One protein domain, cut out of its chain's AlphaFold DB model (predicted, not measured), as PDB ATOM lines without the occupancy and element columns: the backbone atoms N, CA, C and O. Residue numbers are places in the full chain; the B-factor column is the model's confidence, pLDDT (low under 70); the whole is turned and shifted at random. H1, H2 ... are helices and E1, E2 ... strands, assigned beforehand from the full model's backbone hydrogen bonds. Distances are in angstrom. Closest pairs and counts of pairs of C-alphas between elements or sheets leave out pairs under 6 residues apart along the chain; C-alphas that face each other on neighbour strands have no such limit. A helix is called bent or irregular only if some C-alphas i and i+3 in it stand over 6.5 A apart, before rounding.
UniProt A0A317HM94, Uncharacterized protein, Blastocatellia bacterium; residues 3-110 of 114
ATOM      1  N   VAL A   3     -18.172  45.996  35.185       81.25
ATOM      2  CA  VAL A   3     -19.320  45.210  35.618       81.25
ATOM      3  C   VAL A   3     -20.527  45.731  34.853       81.25
ATOM      4  O   VAL A   3     -20.782  46.934  34.865       81.25
ATOM      5  N   ASP A   4     -21.252  44.827  34.196       83.81
ATOM      6  CA  ASP A   4     -22.452  45.196  33.444       83.81
ATOM      7  C   ASP A   4     -23.470  45.882  34.353       83.81
ATOM      8  O   ASP A   4     -24.064  46.884  33.969       83.81
ATOM      9  N   GLU A   5     -23.658  45.358  35.567       86.19
ATOM     10  CA  GLU A   5     -24.689  45.839  36.481       86.19
ATOM     11  C   GLU A   5     -24.296  45.717  37.957       86.19
ATOM     12  O   GLU A   5     -23.745  44.706  38.404       86.19
ATOM     13  N   ILE A   6     -24.677  46.716  38.747       85.12
ATOM     14  CA  ILE A   6     -24.619  46.703  40.205       85.12
ATOM     15  C   ILE A   6     -26.021  46.881  40.754       85.12
ATOM     16  O   ILE A   6     -26.745  47.772  40.338       85.12
ATOM     17  N   THR A   7     -26.403  46.040  41.709       86.75
ATOM     18  CA  THR A   7     -27.661  46.177  42.444       86.75
ATOM     19  C   THR A   7     -27.374  46.594  43.877       86.75
ATOM     20  O   THR A   7     -26.696  45.861  44.595       86.75
ATOM     21  N   ILE A   8     -27.886  47.751  44.291       84.25
ATOM     22  CA  ILE A   8     -27.878  48.197  45.685       84.25
ATOM     23  C   ILE A   8     -29.000  47.466  46.407       84.25
ATOM     24  O   ILE A   8     -30.162  47.559  46.006       84.25
ATOM     25  N   VAL A   9     -28.654  46.723  47.453       79.50
ATOM     26  CA  VAL A   9     -29.632  46.012  48.274       79.50
ATOM     27  C   VAL A   9     -30.063  46.967  49.382       79.50
ATOM     28  O   VAL A   9     -29.265  47.289  50.255       79.50
ATOM     29  N   SER A  10     -31.305  47.439  49.341       75.56
ATOM     30  CA  SER A  10     -31.876  48.288  50.392       75.56
ATOM     31  C   SER A  10     -33.149  47.637  50.938       75.56
ATOM     32  O   SER A  10     -33.910  47.080  50.145       75.56
ATOM     33  N   PRO A  11     -33.412  47.703  52.257       72.56
ATOM     34  CA  PRO A  11     -34.698  47.283  52.816       72.56
ATOM     35  C   PRO A  11     -35.885  48.049  52.211       72.56
ATOM     36  O   PRO A  11     -36.970  47.485  52.103       72.56
ATOM     37  N   ASP A  12     -35.669  49.281  51.741       77.38
ATOM     38  CA  ASP A  12     -36.712  50.118  51.133       77.38
ATOM     39  C   ASP A  12     -37.081  49.670  49.709       77.38
ATOM     40  O   ASP A  12     -38.147  49.998  49.191       77.38
ATOM     41  N   PHE A  13     -36.204  48.892  49.065       72.44
ATOM     42  CA  PHE A  13     -36.383  48.395  47.705       72.44
ATOM     43  C   PHE A  13     -36.165  46.878  47.687       72.44
ATOM     44  O   PHE A  13     -35.036  46.428  47.487       72.44
ATOM     45  N   PRO A  14     -37.222  46.053  47.830       65.00
ATOM     46  CA  PRO A  14     -37.083  44.597  47.936       65.00
ATOM     47  C   PRO A  14     -36.486  43.947  46.674       65.00
ATOM     48  O   PRO A  14     -35.927  42.854  46.742       65.00
ATOM     49  N   GLY A  15     -36.558  44.627  45.523       69.50
ATOM     50  CA  GLY A  15     -35.881  44.223  44.285       69.50
ATOM     51  C   GLY A  15     -34.436  44.727  44.144       69.50
ATOM     52  O   GLY A  15     -33.723  44.288  43.242       69.50
ATOM     53  N   GLY A  16     -34.001  45.622  45.032       79.75
ATOM     54  CA  GLY A  16     -32.784  46.414  44.909       79.75
ATOM     55  C   GLY A  16     -32.849  47.441  43.775       79.75
ATOM     56  O   GLY A  16     -33.653  47.337  42.849       79.75
ATOM     57  N   LEU A  17     -31.984  48.451  43.838       82.94
ATOM     58  CA  LEU A  17     -31.818  49.420  42.754       82.94
ATOM     59  C   LEU A  17     -30.666  48.969  41.861       82.94
ATOM     60  O   LEU A  17     -29.525  48.908  42.319       82.94
ATOM     61  N   THR A  18     -30.957  48.613  40.607       84.81
ATOM     62  CA  THR A  18     -29.932  48.184  39.647       84.81
ATOM     63  C   THR A  18     -29.466  49.339  38.762       84.81
ATOM     64  O   THR A  18     -30.280  50.022  38.148       84.81
ATOM     65  N   PHE A  19     -28.150  49.490  38.634       82.56
ATOM     66  CA  PHE A  19     -27.466  50.466  37.788       82.56
ATOM     67  C   PHE A  19     -26.459  49.756  36.883       82.56
ATOM     68  O   PHE A  19     -25.875  48.753  37.287       82.56
ATOM     69  N   GLY A  20     -26.214  50.276  35.686       76.19
ATOM     70  CA  GLY A  20     -25.234  49.713  34.759       76.19
ATOM     71  C   GLY A  20     -25.061  50.585  33.516       76.19
ATOM     72  O   GLY A  20     -26.011  51.285  33.159       76.19
ATOM     73  N   PRO A  21     -23.895  50.555  32.841       81.50
ATOM     74  CA  PRO A  21     -22.640  49.868  33.192       81.50
ATOM     75  C   PRO A  21     -21.815  50.597  34.271       81.50
ATOM     76  O   PRO A  21     -21.883  51.818  34.394       81.50
ATOM     77  N   VAL A  22     -21.016  49.852  35.051       80.94
ATOM     78  CA  VAL A  22     -20.212  50.406  36.160       80.94
ATOM     79  C   VAL A  22     -18.737  50.013  36.064       80.94
ATOM     80  O   VAL A  22     -18.378  48.870  35.756       80.94
ATOM     81  N   THR A  23     -17.858  50.963  36.381       82.00
ATOM     82  CA  THR A  23     -16.415  50.730  36.490       82.00
ATOM     83  C   THR A  23     -16.044  50.443  37.942       82.00
ATOM     84  O   THR A  23     -16.260  51.267  38.826       82.00
ATOM     85  N   VAL A  24     -15.467  49.268  38.196       79.25
ATOM     86  CA  VAL A  24     -14.964  48.875  39.518       79.25
ATOM     87  C   VAL A  24     -13.490  49.225  39.633       79.25
ATOM     88  O   VAL A  24     -12.647  48.656  38.919       79.25
ATOM     89  N   ASP A  25     -13.199  50.123  40.566       78.75
ATOM     90  CA  ASP A  25     -11.856  50.547  40.941       78.75
ATOM     91  C   ASP A  25     -11.374  49.731  42.147       78.75
ATOM     92  O   ASP A  25     -11.988  49.752  43.208       78.75
ATOM     93  N   ARG A  26     -10.297  48.957  41.960       66.62
ATOM     94  CA  ARG A  26      -9.706  48.087  42.995       66.62
ATOM     95  C   ARG A  26      -8.436  48.674  43.625       66.62
ATOM     96  O   ARG A  26      -7.829  47.996  44.441       66.62
ATOM     97  N   ARG A  27      -7.984  49.863  43.206       62.81
ATOM     98  CA  ARG A  27      -6.664  50.420  43.573       62.81
ATOM     99  C   ARG A  27      -6.698  51.417  44.740       62.81
ATOM    100  O   ARG A  27      -5.716  52.115  44.958       62.81
ATOM    101  N   TRP A  28      -7.812  51.541  45.454       58.41
ATOM    102  CA  TRP A  28      -7.979  52.573  46.479       58.41
ATOM    103  C   TRP A  28      -7.510  52.105  47.869       58.41
ATOM    104  O   TRP A  28      -8.006  51.104  48.374       58.41
ATOM    105  N   GLU A  29      -6.607  52.872  48.490       54.41
ATOM    106  CA  GLU A  29      -6.011  52.657  49.828       54.41
ATOM    107  C   GLU A  29      -6.372  53.796  50.811       54.41
ATOM    108  O   GLU A  29      -5.559  54.237  51.617       54.41
ATOM    109  N   GLY A  30      -7.588  54.346  50.728       55.53
ATOM    110  CA  GLY A  30      -8.057  55.372  51.671       55.53
ATOM    111  C   GLY A  30      -8.874  54.788  52.826       55.53
ATOM    112  O   GLY A  30      -9.666  53.870  52.616       55.53
ATOM    113  N   SER A  31      -8.742  55.356  54.030       53.16
ATOM    114  CA  SER A  31      -9.619  55.053  55.170       53.16
ATOM    115  C   SER A  31     -11.015  55.629  54.921       53.16
ATOM    116  O   SER A  31     -11.175  56.844  54.816       53.16
ATOM    117  N   VAL A  32     -12.020  54.765  54.809       58.00
ATOM    118  CA  VAL A  32     -13.421  55.154  54.616       58.00
ATOM    119  C   VAL A  32     -14.167  55.006  55.938       58.00
ATOM    120  O   VAL A  32     -14.056  53.975  56.601       58.00
ATOM    121  N   GLU A  33     -14.951  56.018  56.313       59.34
ATOM    122  CA  GLU A  33     -15.906  55.893  57.411       59.34
ATOM    123  C   GLU A  33     -17.010  54.897  57.032       59.34
ATOM    124  O   GLU A  33     -17.680  55.020  56.010       59.34
ATOM    125  N   THR A  34     -17.227  53.898  57.884       61.59
ATOM    126  CA  THR A  34     -18.078  52.720  57.625       61.59
ATOM    127  C   THR A  34     -19.564  53.052  57.405       61.59
ATOM    128  O   THR A  34     -20.352  52.172  57.063       61.59
ATOM    129  N   ARG A  35     -19.977  54.306  57.633       62.56
ATOM    130  CA  ARG A  35     -21.374  54.758  57.534       62.56
ATOM    131  C   ARG A  35     -21.870  54.917  56.097       62.56
ATOM    132  O   ARG A  35     -23.064  54.748  55.880       62.56
ATOM    133  N   ASP A  36     -20.974  55.141  55.139       67.25
ATOM    134  CA  ASP A  36     -21.333  55.304  53.721       67.25
ATOM    135  C   ASP A  36     -21.246  53.989  52.924       67.25
ATOM    136  O   ASP A  36     -21.410  53.962  51.702       67.25
ATOM    137  N   GLU A  37     -20.982  52.868  53.603       72.81
ATOM    138  CA  GLU A  37     -20.878  51.561  52.964       72.81
ATOM    139  C   GLU A  37     -22.250  50.964  52.660       72.81
ATOM    140  O   GLU A  37     -22.974  50.504  53.549       72.81
ATOM    141  N   LEU A  38     -22.575  50.858  51.373       78.38
ATOM    142  CA  LEU A  38     -23.791  50.185  50.936       78.38
ATOM    143  C   LEU A  38     -23.504  48.724  50.564       78.38
ATOM    144  O   LEU A  38     -22.490  48.437  49.917       78.38
ATOM    145  N   PRO A  39     -24.379  47.773  50.944       82.00
ATOM    146  CA  PRO A  39     -24.298  46.404  50.463       82.00
ATOM    147  C   PRO A  39     -24.753  46.340  49.004       82.00
ATOM    148  O   PRO A  39     -25.842  46.790  48.633       82.00
ATOM    149  N   VAL A  40     -23.915  45.747  48.163       85.56
ATOM    150  CA  VAL A  40     -24.137  45.699  46.722       85.56
ATOM    151  C   VAL A  40     -23.920  44.302  46.165       85.56
ATOM    152  O   VAL A  40     -23.096  43.521  46.649       85.56
ATOM    153  N   MET A  41     -24.640  44.001  45.090       86.62
ATOM    154  CA  MET A  41     -24.404  42.835  44.250       86.62
ATOM    155  C   MET A  41     -23.883  43.258  42.884       86.62
ATOM    156  O   MET A  41     -24.585  43.917  42.121       86.62
ATOM    157  N   LEU A  42     -22.673  42.820  42.553       86.06
ATOM    158  CA  LEU A  42     -22.058  43.010  41.244       86.06
ATOM    159  C   LEU A  42     -22.416  41.828  40.341       86.06
ATOM    160  O   LEU A  42     -22.199  40.671  40.712       86.06
ATOM    161  N   THR A  43     -22.911  42.110  39.140       87.38
ATOM    162  CA  THR A  43     -23.188  41.113  38.098       87.38
ATOM    163  C   THR A  43     -22.319  41.437  36.879       87.38
ATOM    164  O   THR A  43     -22.676  42.308  36.091       87.38
ATOM    165  N   PRO A  44     -21.149  40.787  36.708       79.94
ATOM    166  CA  PRO A  44     -20.155  41.221  35.723       79.94
ATOM    167  C   PRO A  44     -20.538  40.956  34.272       79.94
ATOM    168  O   PRO A  44     -19.970  41.577  33.386       79.94
ATOM    169  N   ARG A  45     -21.386  39.950  34.043       80.44
ATOM    170  CA  ARG A  45     -21.756  39.454  32.718       80.44
ATOM    171  C   ARG A  45     -23.218  39.058  32.723       80.44
ATOM    172  O   ARG A  45     -23.548  37.916  33.061       80.44
ATOM    173  N   CYS A  46     -24.075  40.023  32.434       82.12
ATOM    174  CA  CYS A  46     -25.514  39.856  32.448       82.12
ATOM    175  C   CYS A  46     -26.071  39.749  31.024       82.12
ATOM    176  O   CYS A  46     -25.713  40.514  30.136       82.12
ATOM    177  N   GLY A  47     -26.970  38.790  30.805       81.06
ATOM    178  CA  GLY A  47     -27.821  38.734  29.622       81.06
ATOM    179  C   GLY A  47     -29.284  38.613  30.028       81.06
ATOM    180  O   GLY A  47     -29.605  37.891  30.971       81.06
ATOM    181  N   GLN A  48     -30.181  39.284  29.315       81.81
ATOM    182  CA  GLN A  48     -31.621  39.173  29.537       81.81
ATOM    183  C   GLN A  48     -32.278  38.451  28.363       81.81
ATOM    184  O   GLN A  48     -32.030  38.781  27.206       81.81
ATOM    185  N   PHE A  49     -33.120  37.462  28.657       80.88
ATOM    186  CA  PHE A  49     -33.897  36.755  27.642       80.88
ATOM    187  C   PHE A  49     -35.209  36.244  28.216       80.88
ATOM    188  O   PHE A  49     -35.213  35.653  29.296       80.88
ATOM    189  N   LEU A  50     -36.306  36.476  27.487       82.56
ATOM    190  CA  LEU A  50     -37.675  36.165  27.924       82.56
ATOM    191  C   LEU A  50     -37.991  36.722  29.324       82.56
ATOM    192  O   LEU A  50     -38.588  36.049  30.155       82.56
ATOM    193  N   GLY A  51     -37.508  37.931  29.626       81.62
ATOM    194  CA  GLY A  51     -37.656  38.552  30.949       81.62
ATOM    195  C   GLY A  51     -36.790  37.935  32.056       81.62
ATOM    196  O   GLY A  51     -36.704  38.501  33.141       81.62
ATOM    197  N   ILE A  52     -36.089  36.829  31.795       82.25
ATOM    198  CA  ILE A  52     -35.207  36.165  32.758       82.25
ATOM    199  C   ILE A  52     -33.791  36.724  32.627       82.25
ATOM    200  O   ILE A  52     -33.237  36.837  31.531       82.25
ATOM    201  N   ARG A  53     -33.188  37.050  33.773       83.69
ATOM    202  CA  ARG A  53     -31.806  37.523  33.873       83.69
ATOM    203  C   ARG A  53     -30.846  36.346  34.050       83.69
ATOM    204  O   ARG A  53     -30.910  35.615  35.041       83.69
ATOM    205  N   TRP A  54     -29.925  36.196  33.111       86.94
ATOM    206  CA  TRP A  54     -28.931  35.133  33.045       86.94
ATOM    207  C   TRP A  54     -27.543  35.696  33.340       86.94
ATOM    208  O   TRP A  54     -27.153  36.735  32.814       86.94
ATOM    209  N   TYR A  55     -26.790  35.012  34.193       86.62
ATOM    210  CA  TYR A  55     -25.450  35.416  34.610       86.62
ATOM    211  C   TYR A  55     -24.680  34.185  35.098       86.62
ATOM    212  O   TYR A  55     -25.277  33.196  35.535       86.62
ATOM    213  N   LEU A  56     -23.351  34.234  35.026       86.19
ATOM    214  CA  LEU A  56     -22.491  33.141  35.499       86.19
ATOM    215  C   LEU A  56     -22.191  33.251  36.996       86.19
ATOM    216  O   LEU A  56     -22.183  32.246  37.710       86.19
ATOM    217  N   GLU A  57     -21.953  34.473  37.462       87.56
ATOM    218  CA  GLU A  57     -21.461  34.770  38.804       87.56
ATOM    219  C   GLU A  57     -22.054  36.091  39.294       87.56
ATOM    220  O   GLU A  57     -22.309  37.000  38.500       87.56
ATOM    221  N   ARG A  58     -22.271  36.177  40.604       86.94
ATOM    222  CA  ARG A  58     -22.558  37.411  41.333       86.94
ATOM    223  C   ARG A  58     -21.495  37.595  42.396       86.94
ATOM    224  O   ARG A  58     -21.002  36.619  42.948       86.94
ATOM    225  N   TYR A  59     -21.160  38.838  42.689       85.12
ATOM    226  CA  TYR A  59     -20.227  39.162  43.756       85.12
ATOM    227  C   TYR A  59     -20.949  40.041  44.760       85.12
ATOM    228  O   TYR A  59     -21.460  41.098  44.396       85.12
ATOM    229  N   LYS A  60     -21.007  39.598  46.010       85.25
ATOM    230  CA  LYS A  60     -21.476  40.417  47.120       85.25
ATOM    231  C   LYS A  60     -20.310  41.239  47.637       85.25
ATOM    232  O   LYS A  60     -19.230  40.705  47.887       85.25
ATOM    233  N   ALA A  61     -20.539  42.534  47.763       84.75
ATOM    234  CA  ALA A  61     -19.551  43.479  48.240       84.75
ATOM    235  C   ALA A  61     -20.221  44.537  49.112       84.75
ATOM    236  O   ALA A  61     -21.435  44.732  49.061       84.75
ATOM    237  N   ARG A  62     -19.402  45.251  49.875       83.75
ATOM    238  CA  ARG A  62     -19.743  46.561  50.422       83.75
ATOM    239  C   ARG A  62     -18.839  47.599  49.794       83.75
ATOM    240  O   ARG A  62     -17.711  47.267  49.425       83.75
ATOM    241  N   GLY A  63     -19.348  48.809  49.614       82.56
ATOM    242  CA  GLY A  63     -18.551  49.865  49.020       82.56
ATOM    243  C   GLY A  63     -19.287  51.174  48.827       82.56
ATOM    244  O   GLY A  63     -20.472  51.292  49.139       82.56
ATOM    245  N   ILE A  64     -18.552  52.133  48.271       82.12
ATOM    246  CA  ILE A  64     -19.046  53.473  47.958       82.12
ATOM    247  C   ILE A  64     -19.231  53.613  46.450       82.12
ATOM    248  O   ILE A  64     -18.462  53.071  45.644       82.12
ATOM    249  N   PHE A  65     -20.243  54.392  46.086       79.50
ATOM    250  CA  PHE A  65     -20.484  54.842  44.727       79.50
ATOM    251  C   PHE A  65     -20.014  56.278  44.555       79.50
ATOM    252  O   PHE A  65     -20.391  57.160  45.320       79.50
ATOM    253  N   ILE A  66     -19.236  56.519  43.508       80.25
ATOM    254  CA  ILE A  66     -18.920  57.866  43.042       80.25
ATOM    255  C   ILE A  66     -19.595  58.014  41.686       80.25
ATOM    256  O   ILE A  66     -19.195  57.385  40.705       80.25
ATOM    257  N   VAL A  67     -20.659  58.809  41.647       77.81
ATOM    258  CA  VAL A  67     -21.380  59.109  40.411       77.81
ATOM    259  C   VAL A  67     -20.712  60.317  39.760       77.81
ATOM    260  O   VAL A  67     -20.736  61.417  40.305       77.81
ATOM    261  N   MET A  68     -20.081  60.100  38.609       78.81
ATOM    262  CA  MET A  68     -19.560  61.156  37.741       78.81
ATOM    263  C   MET A  68     -20.562  61.449  36.617       78.81
ATOM    264  O   MET A  68     -21.561  60.749  36.460       78.81
ATOM    265  N   ARG A  69     -20.302  62.500  35.827       78.81
ATOM    266  CA  ARG A  69     -21.193  62.947  34.739       78.81
ATOM    267  C   ARG A  69     -21.491  61.862  33.701       78.81
ATOM    268  O   ARG A  69     -22.588  61.834  33.158       78.81
ATOM    269  N   ASP A  70     -20.516  61.015  33.413       81.69
ATOM    270  CA  ASP A  70     -20.515  60.047  32.316       81.69
ATOM    271  C   ASP A  70     -20.356  58.597  32.788       81.69
ATOM    272  O   ASP A  70     -20.531  57.664  32.006       81.69
ATOM    273  N   GLN A  71     -20.041  58.389  34.066       77.19
ATOM    274  CA  GLN A  71     -19.751  57.064  34.586       77.19
ATOM    275  C   GLN A  71     -20.069  56.939  36.071       77.19
ATOM    276  O   GLN A  71     -19.894  57.863  36.865       77.19
ATOM    277  N   ILE A  72     -20.479  55.738  36.459       79.69
ATOM    278  CA  ILE A  72     -20.573  55.347  37.859       79.69
ATOM    279  C   ILE A  72     -19.285  54.596  38.188       79.69
ATOM    280  O   ILE A  72     -18.900  53.657  37.484       79.69
ATOM    281  N   LEU A  73     -18.606  55.021  39.249       81.62
ATOM    282  CA  LEU A  73     -17.467  54.319  39.819       81.62
ATOM    283  C   LEU A  73     -17.927  53.601  41.086       81.62
ATOM    284  O   LEU A  73     -18.517  54.214  41.973       81.62
ATOM    285  N   PHE A  74     -17.629  52.311  41.185       83.19
ATOM    286  CA  PHE A  74     -17.851  51.540  42.402       83.19
ATOM    287  C   PHE A  74     -16.519  51.157  43.039       83.19
ATOM    288  O   PHE A  74     -15.634  50.609  42.371       83.19
ATOM    289  N   ARG A  75     -16.398  51.417  44.343       80.44
ATOM    290  CA  ARG A  75     -15.208  51.113  45.141       80.44
ATOM    291  C   ARG A  75     -15.549  50.116  46.245       80.44
ATOM    292  O   ARG A  75     -16.229  50.504  47.193       80.44
ATOM    293  N   PRO A  76     -15.101  48.852  46.146       79.69
ATOM    294  CA  PRO A  76     -15.313  47.868  47.194       79.69
ATOM    295  C   PRO A  76     -14.428  48.178  48.408       79.69
ATOM    296  O   PRO A  76     -13.224  48.363  48.256       79.69
ATOM    297  N   THR A  77     -15.016  48.199  49.602       76.38
ATOM    298  CA  THR A  77     -14.316  48.395  50.886       76.38
ATOM    299  C   THR A  77     -14.109  47.089  51.655       76.38
ATOM    300  O   THR A  77     -13.267  47.015  52.543       76.38
ATOM    301  N   ALA A  78     -14.829  46.029  51.279       72.44
ATOM    302  CA  ALA A  78     -14.719  44.698  51.869       72.44
ATOM    303  C   ALA A  78     -14.345  43.634  50.826       72.44
ATOM    304  O   ALA A  78     -14.488  43.832  49.614       72.44
ATOM    305  N   ALA A  79     -13.901  42.471  51.311       70.50
ATOM    306  CA  ALA A  79     -13.615  41.318  50.466       70.50
ATOM    307  C   ALA A  79     -14.843  40.926  49.624       70.50
ATOM    308  O   ALA A  79     -15.970  40.863  50.116       70.50
ATOM    309  N   LEU A  80     -14.610  40.647  48.339       77.25
ATOM    310  CA  LEU A  80     -15.655  40.219  47.413       77.25
ATOM    311  C   LEU A  80     -16.032  38.765  47.699       77.25
ATOM    312  O   LEU A  80     -15.217  37.862  47.505       77.25
ATOM    313  N   LEU A  81     -17.281  38.526  48.094       80.12
ATOM    314  CA  LEU A  81     -17.806  37.175  48.254       80.12
ATOM    315  C   LEU A  81     -18.443  36.712  46.943       80.12
ATOM    316  O   LEU A  81     -19.379  37.333  46.437       80.12
ATOM    317  N   VAL A  82     -17.920  35.627  46.374       84.38
ATOM    318  CA  VAL A  82     -18.374  35.098  45.082       84.38
ATOM    319  C   VAL A  82     -19.548  34.150  45.280       84.38
ATOM    320  O   VAL A  82     -19.429  33.115  45.931       84.38
ATOM    321  N   GLU A  83     -20.664  34.452  44.630       85.31
ATOM    322  CA  GLU A  83     -21.822  33.575  44.521       85.31
ATOM    323  C   GLU A  83     -21.927  33.030  43.101       85.31
ATOM    324  O   GLU A  83     -22.199  33.747  42.129       85.31
ATOM    325  N   ARG A  84     -21.726  31.721  42.960       84.88
ATOM    326  CA  ARG A  84     -21.865  31.060  41.663       84.88
ATOM    327  C   ARG A  84     -23.337  30.836  41.339       84.88
ATOM    328  O   ARG A  84     -24.094  30.336  42.165       84.88
ATOM    329  N   ALA A  85     -23.733  31.130  40.100       84.69
ATOM    330  CA  ALA A  85     -25.102  30.885  39.662       84.69
ATOM    331  C   ALA A  85     -25.446  29.386  39.706       84.69
ATOM    332  O   ALA A  85     -24.565  28.536  39.534       84.69
ATOM    333  N   ALA A  86     -26.728  29.063  39.879       88.94
ATOM    334  CA  ALA A  86     -27.227  27.696  39.744       88.94
ATOM    335  C   ALA A  86     -26.936  27.135  38.340       88.94
ATOM    336  O   ALA A  86     -26.844  27.886  37.364       88.94
ATOM    337  N   TRP A  87     -26.803  25.811  38.223       86.12
ATOM    338  CA  TRP A  87     -26.413  25.148  36.971       86.12
ATOM    339  C   TRP A  87     -27.348  25.492  35.799       86.12
ATOM    340  O   TRP A  87     -26.864  25.798  34.711       86.12
ATOM    341  N   TRP A  88     -28.663  25.556  36.041       87.25
ATOM    342  CA  TRP A  88     -29.654  25.917  35.025       87.25
ATOM    343  C   TRP A  88     -29.455  27.353  34.520       87.25
ATOM    344  O   TRP A  88     -29.502  27.588  33.315       87.25
ATOM    345  N   ARG A  89     -29.110  28.303  35.408       87.06
ATOM    346  CA  ARG A  89     -28.758  29.687  35.029       87.06
ATOM    347  C   ARG A  89     -27.488  29.753  34.188       87.06
ATOM    348  O   ARG A  89     -27.426  30.518  33.230       87.06
ATOM    349  N   ARG A  90     -26.485  28.925  34.490       85.31
ATOM    350  CA  ARG A  90     -25.269  28.844  33.662       85.31
ATOM    351  C   ARG A  90     -25.567  28.263  32.283       85.31
ATOM    352  O   ARG A  90     -25.022  28.754  31.300       85.31
ATOM    353  N   ALA A  91     -26.415  27.238  32.216       87.12
ATOM    354  CA  ALA A  91     -26.821  26.616  30.962       87.12
ATOM    355  C   ALA A  91     -27.585  27.605  30.073       87.12
ATOM    356  O   ALA A  91     -27.204  27.782  28.920       87.12
ATOM    357  N   GLY A  92     -28.571  28.326  30.614       88.19
ATOM    358  CA  GLY A  92     -29.281  29.353  29.850       88.19
ATOM    359  C   GLY A  92     -28.386  30.530  29.458       88.19
ATOM    360  O   GLY A  92     -28.428  30.964  28.315       88.19
ATOM    361  N   TYR A  93     -27.470  30.978  30.326       86.00
ATOM    362  CA  TYR A  93     -26.474  31.989  29.944       86.00
ATOM    363  C   TYR A  93     -25.568  31.513  28.795       86.00
ATOM    364  O   TYR A  93     -25.298  32.261  27.853       86.00
ATOM    365  N   ARG A  94     -25.095  30.258  28.844       85.06
ATOM    366  CA  ARG A  94     -24.332  29.644  27.745       85.06
ATOM    367  C   ARG A  94     -25.169  29.550  26.478       85.06
ATOM    368  O   ARG A  94     -24.659  29.882  25.420       85.06
ATOM    369  N   PHE A  95     -26.434  29.160  26.581       86.00
ATOM    370  CA  PHE A  95     -27.343  29.133  25.442       86.00
ATOM    371  C   PHE A  95     -27.441  30.524  24.802       86.00
ATOM    372  O   PHE A  95     -27.131  30.672  23.628       86.00
ATOM    373  N   LEU A  96     -27.715  31.570  25.586       84.56
ATOM    374  CA  LEU A  96     -27.796  32.943  25.075       84.56
ATOM    375  C   LEU A  96     -26.512  33.443  24.430       84.56
ATOM    376  O   LEU A  96     -26.542  34.085  23.383       84.56
ATOM    377  N   THR A  97     -25.372  33.160  25.051       78.94
ATOM    378  CA  THR A  97     -24.086  33.645  24.546       78.94
ATOM    379  C   THR A  97     -23.588  32.847  23.341       78.94
ATOM    380  O   THR A  97     -23.036  33.452  22.423       78.94
ATOM    381  N   CYS A  98     -23.819  31.532  23.294       76.19
ATOM    382  CA  CYS A  98     -23.465  30.680  22.153       76.19
ATOM    383  C   CYS A  98     -24.388  30.894  20.949       76.19
ATOM    384  O   CYS A  98     -23.919  30.820  19.819       76.19
ATOM    385  N   TRP A  99     -25.669  31.188  21.176       68.00
ATOM    386  CA  TRP A  99     -26.634  31.458  20.106       68.00
ATOM    387  C   TRP A  99     -26.598  32.906  19.621       68.00
ATOM    388  O   TRP A  99     -27.227  33.224  18.616       68.00
ATOM    389  N   SER A 100     -25.852  33.794  20.288       58.81
ATOM    390  CA  SER A 100     -25.665  35.156  19.795       58.81
ATOM    391  C   SER A 100     -24.827  35.139  18.496       58.81
ATOM    392  O   SER A 100     -23.635  34.817  18.529       58.81
ATOM    393  N   PRO A 101     -25.390  35.531  17.336       53.56
ATOM    394  CA  PRO A 101     -24.691  35.471  16.044       53.56
ATOM    395  C   PRO A 101     -23.500  36.442  15.945       53.56
ATOM    396  O   PRO A 101     -22.750  36.429  14.971       53.56
ATOM    397  N   ARG A 102     -23.267  37.276  16.970       54.22
ATOM    398  CA  ARG A 102     -22.159  38.241  17.012       54.22
ATOM    399  C   ARG A 102     -20.772  37.590  17.101       54.22
ATOM    400  O   ARG A 102     -19.798  38.264  16.790       54.22
ATOM    401  N   ARG A 103     -20.653  36.306  17.471       50.34
ATOM    402  CA  ARG A 103     -19.352  35.602  17.473       50.34
ATOM    403  C   ARG A 103     -18.978  34.938  16.147       50.34
ATOM    404  O   ARG A 103     -17.806  34.613  15.983       50.34
ATOM    405  N   LEU A 104     -19.908  34.772  15.202       46.84
ATOM    406  CA  LEU A 104     -19.564  34.225  13.883       46.84
ATOM    407  C   LEU A 104     -18.825  35.242  12.999       46.84
ATOM    408  O   LEU A 104     -17.916  34.860  12.272       46.84
ATOM    409  N   ARG A 105     -19.109  36.545  13.130       47.94
ATOM    410  CA  ARG A 105     -18.495  37.563  12.252       47.94
ATOM    411  C   ARG A 105     -17.020  37.866  12.524       47.94
ATOM    412  O   ARG A 105     -16.335  38.331  11.626       47.94
ATOM    413  N   VAL A 106     -16.501  37.590  13.723       48.12
ATOM    414  CA  VAL A 106     -15.073  37.841  14.016       48.12
ATOM    415  C   VAL A 106     -14.174  36.759  13.403       48.12
ATOM    416  O   VAL A 106     -12.989  36.995  13.195       48.12
ATOM    417  N   ARG A 107     -14.721  35.583  13.060       44.19
ATOM    418  CA  ARG A 107     -13.928  34.493  12.474       44.19
ATOM    419  C   ARG A 107     -13.863  34.529  10.946       44.19
ATOM    420  O   ARG A 107     -12.926  33.974  10.391       44.19
ATOM    421  N   GLU A 108     -14.791  35.212  10.278       45.22
ATOM    422  CA  GLU A 108     -14.780  35.319   8.811       45.22
ATOM    423  C   GLU A 108     -13.826  36.405   8.291       45.22
ATOM    424  O   GLU A 108     -13.253  36.236   7.223       45.22
ATOM    425  N   HIS A 109     -13.559  37.478   9.047       46.09
ATOM    426  CA  HIS A 109     -12.588  38.502   8.619       46.09
ATOM    427  C   HIS A 109     -11.119  38.142   8.888       46.09
ATOM    428  O   HIS A 109     -10.235  38.788   8.341       46.09
ATOM    429  N   ALA A 110     -10.834  37.104   9.678       44.22
ATOM    430  CA  ALA A 110      -9.463  36.620   9.890       44.22
ATOM    431  C   ALA A 110      -9.041  35.515   8.901       44.22
ATOM    432  O   ALA A 110      -7.913  35.036   8.967       44.22
TER     433      ALA A 110
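This is residues 3 to 110 of the 114 residues of an uncharacterized protein of Blastocatellia bacterium (UniProt A0A317HM94). Picture a small, loosely formed barrel in which E2, running on into E3, goes round with E1, E4, E7 and E8, while the strongly bent E7 also bears E9 beside its first half. Past one end of this barrel lies the hairpin of E5 and E6 with H1 packed on it, and from there residues 98 to 110, H2 among them, stick out as a tail. The printed part has 108 residues, with nine named strands followed by two named helices, of the mixed class; the larger sheet is branched and mixed, with E3 and E8 its parallel pair. The whole is loose, with a radius of gyration of the C-alphas of 16.3 A, and elongated, spanning 51 by 33 by 25 A.

Start in the branched, strongly twisted sheet with E7, residues 57 to 67, which bends by 86 degrees at residue 62. On one side of it lies E4, residues 38 to 43, antiparallel, with N 40 and O 61 2.8 A apart. On the other side lie E9, residues 81 to 84, with N 60 and O 81 2.8 A apart, and E8, residues 72 to 76, which forms a hairpin with E7 and has N 73 and O 66 2.8 A apart. E3, residues 22 to 24, is parallel to E8, with N 74 and O 23 2.9 A apart. On the side of E4 other than that of E7 look for E1, residues 5 to 10, antiparallel to E4, with N 7 and O 41 2.8 A apart. E1 forms a hairpin with E2, residues 13 to 19, where N 8 and O 17 are 2.8 A apart. E2 runs on into E3 at 84 degrees, and the closest C-alphas of E1 and E3, Glu 5 and Val 22, are 6.4 A apart. E5, residues 46 to 49, and E6, residues 52 to 55, form a hairpin with N 54 and O 47 2.7 A apart. H1, residues 87 to 99, is not on the branched sheet; its closest C-alpha to E6 is Tyr 93, 5.1 A from Trp 54. In H1 every O i to N i+4 pair is within hydrogen-bond range; H2, residues 105 to 108, is too short for such a pair, and its one O i to N i+3 pair is out of range.

Find C-alpha 5 at (-24.689, 45.839, 36.481), where E1 begins its 15.8 A. E4 is 15.7 A long, and E7 runs 24.4 A from C-alpha 57 at (-21.461, 34.770, 38.804). H1 spans 18.0 A, and H2 ends at C-alpha 108, (-14.780, 35.319, 8.811).

The two C-alphas farthest apart are those of Arg 35 and Glu 108, 52.9 A. The printed part has no cut, and its one long link, 13 residues, joins E3 to E4. Mean pLDDT of the printed part is 76.0; look for values under 70 at residues 14 to 15, 26 to 36 and 99 to 110.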